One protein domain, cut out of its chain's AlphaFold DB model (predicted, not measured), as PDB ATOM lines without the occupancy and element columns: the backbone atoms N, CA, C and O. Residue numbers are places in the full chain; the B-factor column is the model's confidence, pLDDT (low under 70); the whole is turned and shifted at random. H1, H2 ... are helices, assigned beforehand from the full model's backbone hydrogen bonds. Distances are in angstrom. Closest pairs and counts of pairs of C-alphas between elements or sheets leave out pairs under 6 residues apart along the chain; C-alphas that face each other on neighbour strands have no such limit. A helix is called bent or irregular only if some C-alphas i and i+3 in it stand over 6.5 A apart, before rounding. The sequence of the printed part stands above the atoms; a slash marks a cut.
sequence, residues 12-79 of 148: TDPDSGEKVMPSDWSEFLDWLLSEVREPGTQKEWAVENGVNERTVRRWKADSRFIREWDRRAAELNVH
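What this domain is: This is residues 12 to 79 of the 148 residues of the protein "HTH_Tnp_1_2 domain-containing protein" of Acidimicrobiaceae bacterium TMED189 (UniProt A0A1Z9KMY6). Four helices make a loose assembly: the longest, H4, and H1 run the same way at a slant to each other, the end of H3 at Trp 59 comes near the beginnings of both, at Phe 65 of H4 and Trp 25 of H1, and H2 meets the beginning of H3, with H1 between H2 and H4. Before H1, residues 12 to 22 form a tail with no named element, leading back to one of the two C-alphas farthest apart, that of Asp 15. The printed part has 68 residues, with four named helices in the order H1, H2, H3, H4 along the chain and no named strand, and its class is all helix. It is only just compact, close to loose, with a radius of gyration of the C-alphas of 12.9 A, and spans 35 by 30 by 20 A.

Where its parts are: H4 is the longest helix, residues 63 to 77, 20.8 A from first to last C-alpha; it begins with C-alpha 63 at (32.860, 35.319, 12.018) and ends with C-alpha 77 at (34.520, 18.887, -0.563). H1 has residues 23 to 33, 15.2 A long, and begins with C-alpha 23 at (40.046, 41.309, -2.329). H3 has residues 53 to 59, 10.1 A long. H2 has residues 42 to 48, 9.9 A long. No helix is bent or irregular.

How they stand to each other: H4 and H1 only just touch, with 3 pairs of C-alphas within 8 A. Their closest C-alphas are those of Trp 69 and Leu 29, 6.7 A apart. The two run the same way at a steep tilt of 43 degrees. H3 is close to H4 but not clearly touching it: the closest C-alphas, those of Trp 59 and Phe 65, are 6.5 A apart, and the lines are about perpendicular at 85 degrees. H3 is also close to H1 but not clearly touching it, with the C-alphas of Trp 59 and Trp 25 closest at 7.5 A; their lines are about perpendicular at 89 degrees. H2 and H3 touch, the C-alphas of Ala 46 and Glu 53 being closest at 5.5 A. They run opposite ways at a steep tilt of 67 degrees, only just short of about perpendicular. H1 and H2 are near each other, with 7 pairs of C-alphas within 10 A. H2 and H4 are apart. In H1, H2, H3 and H4, every O i to N i+4 pair is within hydrogen-bond range.

The domain as a whole: The two C-alphas farthest apart, those of Asp 15 and Gly 40, are 37.2 A from each other. The printed part has no cut. The links H2 to H3 and H3 to H4 are tight, with 4 and 3 residues; the link H1 to H2, with 8 residues, is short, and no link is long. The mean pLDDT of the printed part is 86.5; residue 14 and residues 77 to 79, of which 77 belongs to H4, are under 70.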
ATOM      1  N   THR A  12      30.590  47.435   1.767       74.12
ATOM      2  CA  THR A  12      29.238  47.388   1.209       74.12
ATOM      3  C   THR A  12      29.329  47.737  -0.266       74.12
ATOM      4  O   THR A  12      29.860  48.797  -0.603       74.12
ATOM      5  N   ASP A  13      28.839  46.851  -1.123       71.75
ATOM      6  CA  ASP A  13      28.712  47.115  -2.548       71.75
ATOM      7  C   ASP A  13      27.723  48.275  -2.770       71.75
ATOM      8  O   ASP A  13      26.616  48.243  -2.221       71.75
ATOM      9  N   PRO A  14      28.116  49.332  -3.499       68.19
ATOM     10  CA  PRO A  14      27.280  50.514  -3.678       68.19
ATOM     11  C   PRO A  14      26.051  50.265  -4.564       68.19
ATOM     12  O   PRO A  14      25.092  51.028  -4.458       68.19
ATOM     13  N   ASP A  15      26.058  49.213  -5.386       72.12
ATOM     14  CA  ASP A  15      24.999  48.910  -6.347       72.12
ATOM     15  C   ASP A  15      23.997  47.886  -5.786       72.12
ATOM     16  O   ASP A  15      22.789  48.032  -5.978       72.12
ATOM     17  N   SER A  16      24.470  46.872  -5.050       73.56
ATOM     18  CA  SER A  16      23.619  45.823  -4.461       73.56
ATOM     19  C   SER A  16      23.283  46.039  -2.982       73.56
ATOM     20  O   SER A  16      22.325  45.459  -2.470       73.56
ATOM     21  N   GLY A  17      24.055  46.864  -2.265       71.25
ATOM     22  CA  GLY A  17      23.929  47.046  -0.817       71.25
ATOM     23  C   GLY A  17      24.400  45.843   0.011       71.25
ATOM     24  O   GLY A  17      24.286  45.855   1.242       71.25
ATOM     25  N   GLU A  18      24.941  44.804  -0.629       74.94
ATOM     26  CA  GLU A  18      25.429  43.603   0.043       74.94
ATOM     27  C   GLU A  18      26.830  43.809   0.628       74.94
ATOM     28  O   GLU A  18      27.634  44.610   0.151       74.94
ATOM     29  N   LYS A  19      27.148  43.069   1.695       74.06
ATOM     30  CA  LYS A  19      28.506  43.058   2.248       74.06
ATOM     31  C   LYS A  19      29.376  42.135   1.407       74.06
ATOM     32  O   LYS A  19      29.231  40.920   1.486       74.06
ATOM     33  N   VAL A  20      30.330  42.714   0.693       81.69
ATOM     34  CA  VAL A  20      31.289  42.010  -0.154       81.69
ATOM     35  C   VAL A  20      32.599  41.788   0.598       81.69
ATOM     36  O   VAL A  20      33.092  42.645   1.347       81.69
ATOM     37  N   MET A  21      33.144  40.584   0.426       85.44
ATOM     38  CA  MET A  21      34.444  40.208   0.966       85.44
ATOM     39  C   MET A  21      35.540  41.048   0.284       85.44
ATOM     40  O   MET A  21      35.570  41.109  -0.942       85.44
ATOM     41  N   PRO A  22      36.453  41.684   1.042       88.75
ATOM     42  CA  PRO A  22      37.583  42.402   0.451       88.75
ATOM     43  C   PRO A  22      38.478  41.488  -0.403       88.75
ATOM     44  O   PRO A  22      38.622  40.309  -0.079       88.75
ATOM     45  N   SER A  23      39.133  42.043  -1.430       87.81
ATOM     46  CA  SER A  23      40.046  41.309  -2.329       87.81
ATOM     47  C   SER A  23      41.087  40.501  -1.560       87.81
ATOM     48  O   SER A  23      41.149  39.288  -1.722       87.81
ATOM     49  N   ASP A  24      41.789  41.134  -0.620       89.56
ATOM     50  CA  ASP A  24      42.868  40.491   0.136       89.56
ATOM     51  C   ASP A  24      42.352  39.324   0.999       89.56
ATOM     52  O   ASP A  24      43.083  38.382   1.298       89.56
ATOM     53  N   TRP A  25      41.080  39.376   1.424       91.50
ATOM     54  CA  TRP A  25      40.447  38.283   2.170       91.50
ATOM     55  C   TRP A  25      40.116  37.126   1.233       91.50
ATOM     56  O   TRP A  25      40.325  35.980   1.620       91.50
ATOM     57  N   SER A  26      39.622  37.413   0.023       91.81
ATOM     58  CA  SER A  26      39.364  36.372  -0.974       91.81
ATOM     59  C   SER A  26      40.662  35.708  -1.411       91.81
ATOM     60  O   SER A  26      40.746  34.494  -1.343       91.81
ATOM     61  N   GLU A  27      41.695  36.479  -1.750       93.56
ATOM     62  CA  GLU A  27      43.004  35.947  -2.155       93.56
ATOM     63  C   GLU A  27      43.631  35.086  -1.051       93.56
ATOM     64  O   GLU A  27      44.155  34.001  -1.311       93.56
ATOM     65  N   PHE A  28      43.523  35.522   0.208       94.50
ATOM     66  CA  PHE A  28      43.969  34.717   1.342       94.50
ATOM     67  C   PHE A  28      43.162  33.426   1.498       94.50
ATOM     68  O   PHE A  28      43.717  32.378   1.834       94.50
ATOM     69  N   LEU A  29      41.847  33.495   1.289       93.75
ATOM     70  CA  LEU A  29      40.971  32.335   1.371       93.75
ATOM     71  C   LEU A  29      41.245  31.338   0.239       93.75
ATOM     72  O   LEU A  29      41.304  30.137   0.494       93.75
ATOM     73  N   ASP A  30      41.480  31.829  -0.972       94.00
ATOM     74  CA  ASP A  30      41.832  31.016  -2.133       94.00
ATOM     75  C   ASP A  30      43.178  30.311  -1.894       94.00
ATOM     76  O   ASP A  30      43.293  29.099  -2.088       94.00
ATOM     77  N   TRP A  31      44.165  31.015  -1.325       95.19
ATOM     78  CA  TRP A  31      45.411  30.395  -0.866       95.19
ATOM     79  C   TRP A  31      45.181  29.345   0.236       95.19
ATOM     80  O   TRP A  31      45.756  28.259   0.181       95.19
ATOM     81  N   LEU A  32      44.316  29.600   1.226       92.81
ATOM     82  CA  LEU A  32      44.012  28.626   2.286       92.81
ATOM     83  C   LEU A  32      43.385  27.333   1.752       92.81
ATOM     84  O   LEU A  32      43.643  26.265   2.324       92.81
ATOM     85  N   LEU A  33      42.560  27.449   0.710       91.38
ATOM     86  CA  LEU A  33      41.805  26.359   0.088       91.38
ATOM     87  C   LEU A  33      42.559  25.654  -1.047       91.38
ATOM     88  O   LEU A  33      42.104  24.608  -1.513       91.38
ATOM     89  N   SER A  34      43.709  26.187  -1.461       89.69
ATOM     90  CA  SER A  34      44.584  25.554  -2.449       89.69
ATOM     91  C   SER A  34      45.056  24.165  -1.999       89.69
ATOM     92  O   SER A  34      45.274  23.905  -0.812       89.69
ATOM     93  N   GLU A  35      45.205  23.245  -2.958       84.44
ATOM     94  CA  GLU A  35      45.691  21.883  -2.688       84.44
ATOM     95  C   GLU A  35      47.160  21.879  -2.269       84.44
ATOM     96  O   GLU A  35      47.549  21.186  -1.329       84.44
ATOM     97  N   VAL A  36      47.959  22.704  -2.946       88.12
ATOM     98  CA  VAL A  36      49.351  22.979  -2.615       88.12
ATOM     99  C   VAL A  36      49.460  24.465  -2.326       88.12
ATOM    100  O   VAL A  36      49.190  25.297  -3.190       88.12
ATOM    101  N   ARG A  37      49.846  24.794  -1.093       90.69
ATOM    102  CA  ARG A  37      50.003  26.182  -0.666       90.69
ATOM    103  C   ARG A  37      51.345  26.715  -1.133       90.69
ATOM    104  O   ARG A  37      52.383  26.282  -0.641       90.69
ATOM    105  N   GLU A  38      51.291  27.692  -2.027       90.75
ATOM    106  CA  GLU A  38      52.436  28.498  -2.439       90.75
ATOM    107  C   GLU A  38      52.116  29.976  -2.183       90.75
ATOM    108  O   GLU A  38      51.138  30.487  -2.729       90.75
ATOM    109  N   PRO A  39      52.867  30.657  -1.305       92.69
ATOM    110  CA  PRO A  39      53.964  30.149  -0.477       92.69
ATOM    111  C   PRO A  39      53.490  29.186   0.626       92.69
ATOM    112  O   PRO A  39      52.312  29.149   0.982       92.69
ATOM    113  N   GLY A  40      54.412  28.388   1.174       92.44
ATOM    114  CA  GLY A  40      54.089  27.252   2.051       92.44
ATOM    115  C   GLY A  40      53.533  27.636   3.421       92.44
ATOM    116  O   GLY A  40      52.845  26.841   4.069       92.44
ATOM    117  N   THR A  41      53.803  28.860   3.881       94.06
ATOM    118  CA  THR A  41      53.362  29.334   5.193       94.06
ATOM    119  C   THR A  41      52.543  30.616   5.116       94.06
ATOM    120  O   THR A  41      52.746  31.480   4.269       94.06
ATOM    121  N   GLN A  42      51.655  30.798   6.098       92.62
ATOM    122  CA  GLN A  42      50.869  32.028   6.242       92.62
ATOM    123  C   GLN A  42      51.768  33.265   6.407       92.62
ATOM    124  O   GLN A  42      51.402  34.362   5.995       92.62
ATOM    125  N   LYS A  43      52.932  33.096   7.046       93.81
ATOM    126  CA  LYS A  43      53.897  34.175   7.254       93.81
ATOM    127  C   LYS A  43      54.499  34.628   5.926       93.81
ATOM    128  O   LYS A  43      54.555  35.826   5.684       93.81
ATOM    129  N   GLU A  44      54.927  33.687   5.090       94.81
ATOM    130  CA  GLU A  44      55.449  33.988   3.754       94.81
ATOM    131  C   GLU A  44      54.360  34.595   2.870       94.81
ATOM    132  O   GLU A  44      54.596  35.639   2.274       94.81
ATOM    133  N   TRP A  45      53.140  34.044   2.901       95.69
ATOM    134  CA  TRP A  45      52.003  34.600   2.157       95.69
ATOM    135  C   TRP A  45      51.746  36.057   2.537       95.69
ATOM    136  O   TRP A  45      51.585  36.917   1.675       95.69
ATOM    137  N   ALA A  46      51.767  36.362   3.837       93.88
ATOM    138  CA  ALA A  46      51.581  37.720   4.328       93.88
ATOM    139  C   ALA A  46      52.694  38.663   3.833       93.88
ATOM    140  O   ALA A  46      52.408  39.789   3.437       93.88
ATOM    141  N   VAL A  47      53.951  38.199   3.812       94.62
ATOM    142  CA  VAL A  47      55.090  38.971   3.289       94.62
ATOM    143  C   VAL A  47      54.938  39.243   1.792       94.62
ATOM    144  O   VAL A  47      55.090  40.392   1.383       94.62
ATOM    145  N   GLU A  48      54.608  38.228   0.996       95.31
ATOM    146  CA  GLU A  48      54.453  38.355  -0.459       95.31
ATOM    147  C   GLU A  48      53.305  39.292  -0.850       95.31
ATOM    148  O   GLU A  48      53.441  40.077  -1.784       95.31
ATOM    149  N   ASN A  49      52.214  39.280  -0.083       92.25
ATOM    150  CA  ASN A  49      51.037  40.115  -0.334       92.25
ATOM    151  C   ASN A  49      51.095  41.477   0.388       92.25
ATOM    152  O   ASN A  49      50.129  42.236   0.382       92.25
ATOM    153  N   GLY A  50      52.215  41.810   1.045       92.19
ATOM    154  CA  GLY A  50      52.391  43.091   1.739       92.19
ATOM    155  C   GLY A  50      51.477  43.290   2.957       92.19
ATOM    156  O   GLY A  50      51.266  44.419   3.405       92.19
ATOM    157  N   VAL A  51      50.938  42.207   3.521       91.25
ATOM    158  CA  VAL A  51      50.021  42.220   4.664       91.25
ATOM    159  C   VAL A  51      50.773  41.875   5.950       91.25
ATOM    160  O   VAL A  51      51.636  41.005   6.001       91.25
ATOM    161  N   ASN A  52      50.432  42.527   7.063       91.00
ATOM    162  CA  ASN A  52      50.992  42.135   8.356       91.00
ATOM    163  C   ASN A  52      50.442  40.764   8.798       91.00
ATOM    164  O   ASN A  52      49.228  40.562   8.825       91.00
ATOM    165  N   GLU A  53      51.303  39.854   9.259       89.25
ATOM    166  CA  GLU A  53      50.881  38.520   9.719       89.25
ATOM    167  C   GLU A  53      49.784  38.579  10.805       89.25
ATOM    168  O   GLU A  53      48.845  37.779  10.809       89.25
ATOM    169  N   ARG A  54      49.840  39.568  11.708       89.19
ATOM    170  CA  ARG A  54      48.811  39.785  12.739       89.19
ATOM    171  C   ARG A  54      47.452  40.139  12.133       89.19
ATOM    172  O   ARG A  54      46.424  39.773  12.699       89.19
ATOM    173  N   THR A  55      47.439  40.843  11.005       89.38
ATOM    174  CA  THR A  55      46.220  41.193  10.270       89.38
ATOM    175  C   THR A  55      45.567  39.940   9.699       89.38
ATOM    176  O   THR A  55      44.389  39.711   9.958       89.38
ATOM    177  N   VAL A  56      46.352  39.065   9.065       89.75
ATOM    178  CA  VAL A  56      45.874  37.769   8.556       89.75
ATOM    179  C   VAL A  56      45.316  36.893   9.688       89.75
ATOM    180  O   VAL A  56      44.225  36.337   9.583       89.75
ATOM    181  N   ARG A  57      46.009  36.833  10.837       88.50
ATOM    182  CA  ARG A  57      45.501  36.132  12.035       88.50
ATOM    183  C   ARG A  57      44.163  36.698  12.520       88.50
ATOM    184  O   ARG A  57      43.307  35.935  12.955       88.50
ATOM    185  N   ARG A  58      43.971  38.018  12.443       88.44
ATOM    186  CA  ARG A  58      42.718  38.676  12.834       88.44
ATOM    187  C   ARG A  58      41.571  38.349  11.875       88.44
ATOM    188  O   ARG A  58      40.449  38.211  12.347       88.44
ATOM    189  N   TRP A  59      41.830  38.202  10.575       89.69
ATOM    190  CA  TRP A  59      40.800  37.804   9.602       89.69
ATOM    191  C   TRP A  59      40.212  36.437   9.938       89.69
ATOM    192  O   TRP A  59      38.997  36.292   9.989       89.69
ATOM    193  N   LYS A  60      41.064  35.475  10.313       87.56
ATOM    194  CA  LYS A  60      40.646  34.130  10.747       87.56
ATOM    195  C   LYS A  60      39.811  34.104  12.033       87.56
ATOM    196  O   LYS A  60      39.258  33.062  12.357       87.56
ATOM    197  N   ALA A  61      39.736  35.212  12.771       85.69
ATOM    198  CA  ALA A  61      38.872  35.357  13.942       85.69
ATOM    199  C   ALA A  61      37.549  36.083  13.623       85.69
ATOM    200  O   ALA A  61      36.673  36.166  14.483       85.69
ATOM    201  N   ASP A  62      37.387  36.637  12.417       85.75
ATOM    202  CA  ASP A  62      36.152  37.303  12.008       85.75
ATOM    203  C   ASP A  62      35.102  36.262  11.597       85.75
ATOM    204  O   ASP A  62      35.309  35.464  10.682       85.75
ATOM    205  N   SER A  63      33.936  36.294  12.246       84.62
ATOM    206  CA  SER A  63      32.860  35.319  12.018       84.62
ATOM    207  C   SER A  63      32.313  35.312  10.590       84.62
ATOM    208  O   SER A  63      31.673  34.346  10.181       84.62
ATOM    209  N   ARG A  64      32.507  36.390   9.827       85.31
ATOM    210  CA  ARG A  64      32.097  36.453   8.423       85.31
ATOM    211  C   ARG A  64      33.117  35.762   7.521       85.31
ATOM    212  O   ARG A  64      32.710  35.072   6.598       85.31
ATOM    213  N   PHE A  65      34.414  35.905   7.814       87.62
ATOM    214  CA  PHE A  65      35.466  35.162   7.109       87.62
ATOM    215  C   PHE A  65      35.309  33.663   7.337       87.62
ATOM    216  O   PHE A  65      35.336  32.901   6.383       87.62
ATOM    217  N   ILE A  66      35.085  33.252   8.591       85.81
ATOM    218  CA  ILE A  66      34.897  31.840   8.950       85.81
ATOM    219  C   ILE A  66      33.696  31.248   8.205       85.81
ATOM    220  O   ILE A  66      33.832  30.209   7.577       85.81
ATOM    221  N   ARG A  67      32.550  31.944   8.188       86.50
ATOM    222  CA  ARG A  67      31.363  31.484   7.444       86.50
ATOM    223  C   ARG A  67      31.628  31.298   5.954       86.50
ATOM    224  O   ARG A  67      31.158  30.328   5.370       86.50
ATOM    225  N   GLU A  68      32.355  32.226   5.345       90.00
ATOM    226  CA  GLU A  68      32.710  32.123   3.933       90.00
ATOM    227  C   GLU A  68      33.704  30.989   3.675       90.00
ATOM    228  O   GLU A  68      33.572  30.257   2.696       90.00
ATOM    229  N   TRP A  69      34.673  30.819   4.574       91.56
ATOM    230  CA  TRP A  69      35.623  29.723   4.516       91.56
ATOM    231  C   TRP A  69      34.904  28.377   4.594       91.56
ATOM    232  O   TRP A  69      35.092  27.545   3.710       91.56
ATOM    233  N   ASP A  70      34.024  28.190   5.575       86.25
ATOM    234  CA  ASP A  70      33.246  26.960   5.729       86.25
ATOM    235  C   ASP A  70      32.378  26.684   4.493       86.25
ATOM    236  O   ASP A  70      32.330  25.550   4.015       86.25
ATOM    237  N   ARG A  71      31.747  27.722   3.922       89.88
ATOM    238  CA  ARG A  71      30.949  27.612   2.694       89.88
ATOM    239  C   ARG A  71      31.782  27.123   1.507       89.88
ATOM    240  O   ARG A  71      31.441  26.098   0.921       89.88
ATOM    241  N   ARG A  72      32.886  27.806   1.178       89.38
ATOM    242  CA  ARG A  72      33.750  27.419   0.046       89.38
ATOM    243  C   ARG A  72      34.420  26.065   0.276       89.38
ATOM    244  O   ARG A  72      34.558  25.282  -0.658       89.38
ATOM    245  N   ALA A  73      34.810  25.755   1.513       83.38
ATOM    246  CA  ALA A  73      35.365  24.450   1.862       83.38
ATOM    247  C   ALA A  73      34.336  23.323   1.677       83.38
ATOM    248  O   ALA A  73      34.684  22.253   1.181       83.38
ATOM    249  N   ALA A  74      33.073  23.550   2.049       79.06
ATOM    250  CA  ALA A  74      31.996  22.593   1.819       79.06
ATOM    251  C   ALA A  74      31.739  22.381   0.320       79.06
ATOM    252  O   ALA A  74      31.667  21.237  -0.119       79.06
ATOM    253  N   GLU A  75      31.678  23.455  -0.472       82.19
ATOM    254  CA  GLU A  75      31.544  23.379  -1.935       82.19
ATOM    255  C   GLU A  75      32.696  22.581  -2.568       82.19
ATOM    256  O   GLU A  75      32.462  21.676  -3.370       82.19
ATOM    257  N   LEU A  76      33.934  22.847  -2.140       75.56
ATOM    258  CA  LEU A  76      35.126  22.122  -2.578       75.56
ATOM    259  C   LEU A  76      35.032  20.627  -2.235       75.56
ATOM    260  O   LEU A  76      35.280  19.781  -3.087       75.56
ATOM    261  N   ASN A  77      34.633  20.280  -1.010       66.38
ATOM    262  CA  ASN A  77      34.520  18.887  -0.563       66.38
ATOM    263  C   ASN A  77      33.408  18.104  -1.276       66.38
ATOM    264  O   ASN A  77      33.505  16.884  -1.385       66.38
ATOM    265  N   VAL A  78      32.375  18.787  -1.773       64.25
ATOM    266  CA  VAL A  78      31.290  18.178  -2.560       64.25
ATOM    267  C   VAL A  78      31.673  18.047  -4.045       64.25
ATOM    268  O   VAL A  78      30.953  17.405  -4.810       64.25
ATOM    269  N   HIS A  79      32.822  18.587  -4.473       66.75
ATOM    270  CA  HIS A  79      33.256  18.488  -5.862       66.75
ATOM    271  C   HIS A  79      33.438  17.012  -6.282       66.75
ATOM    272  O   HIS A  79      34.195  16.279  -5.628       66.75
TER     273      HIS A  79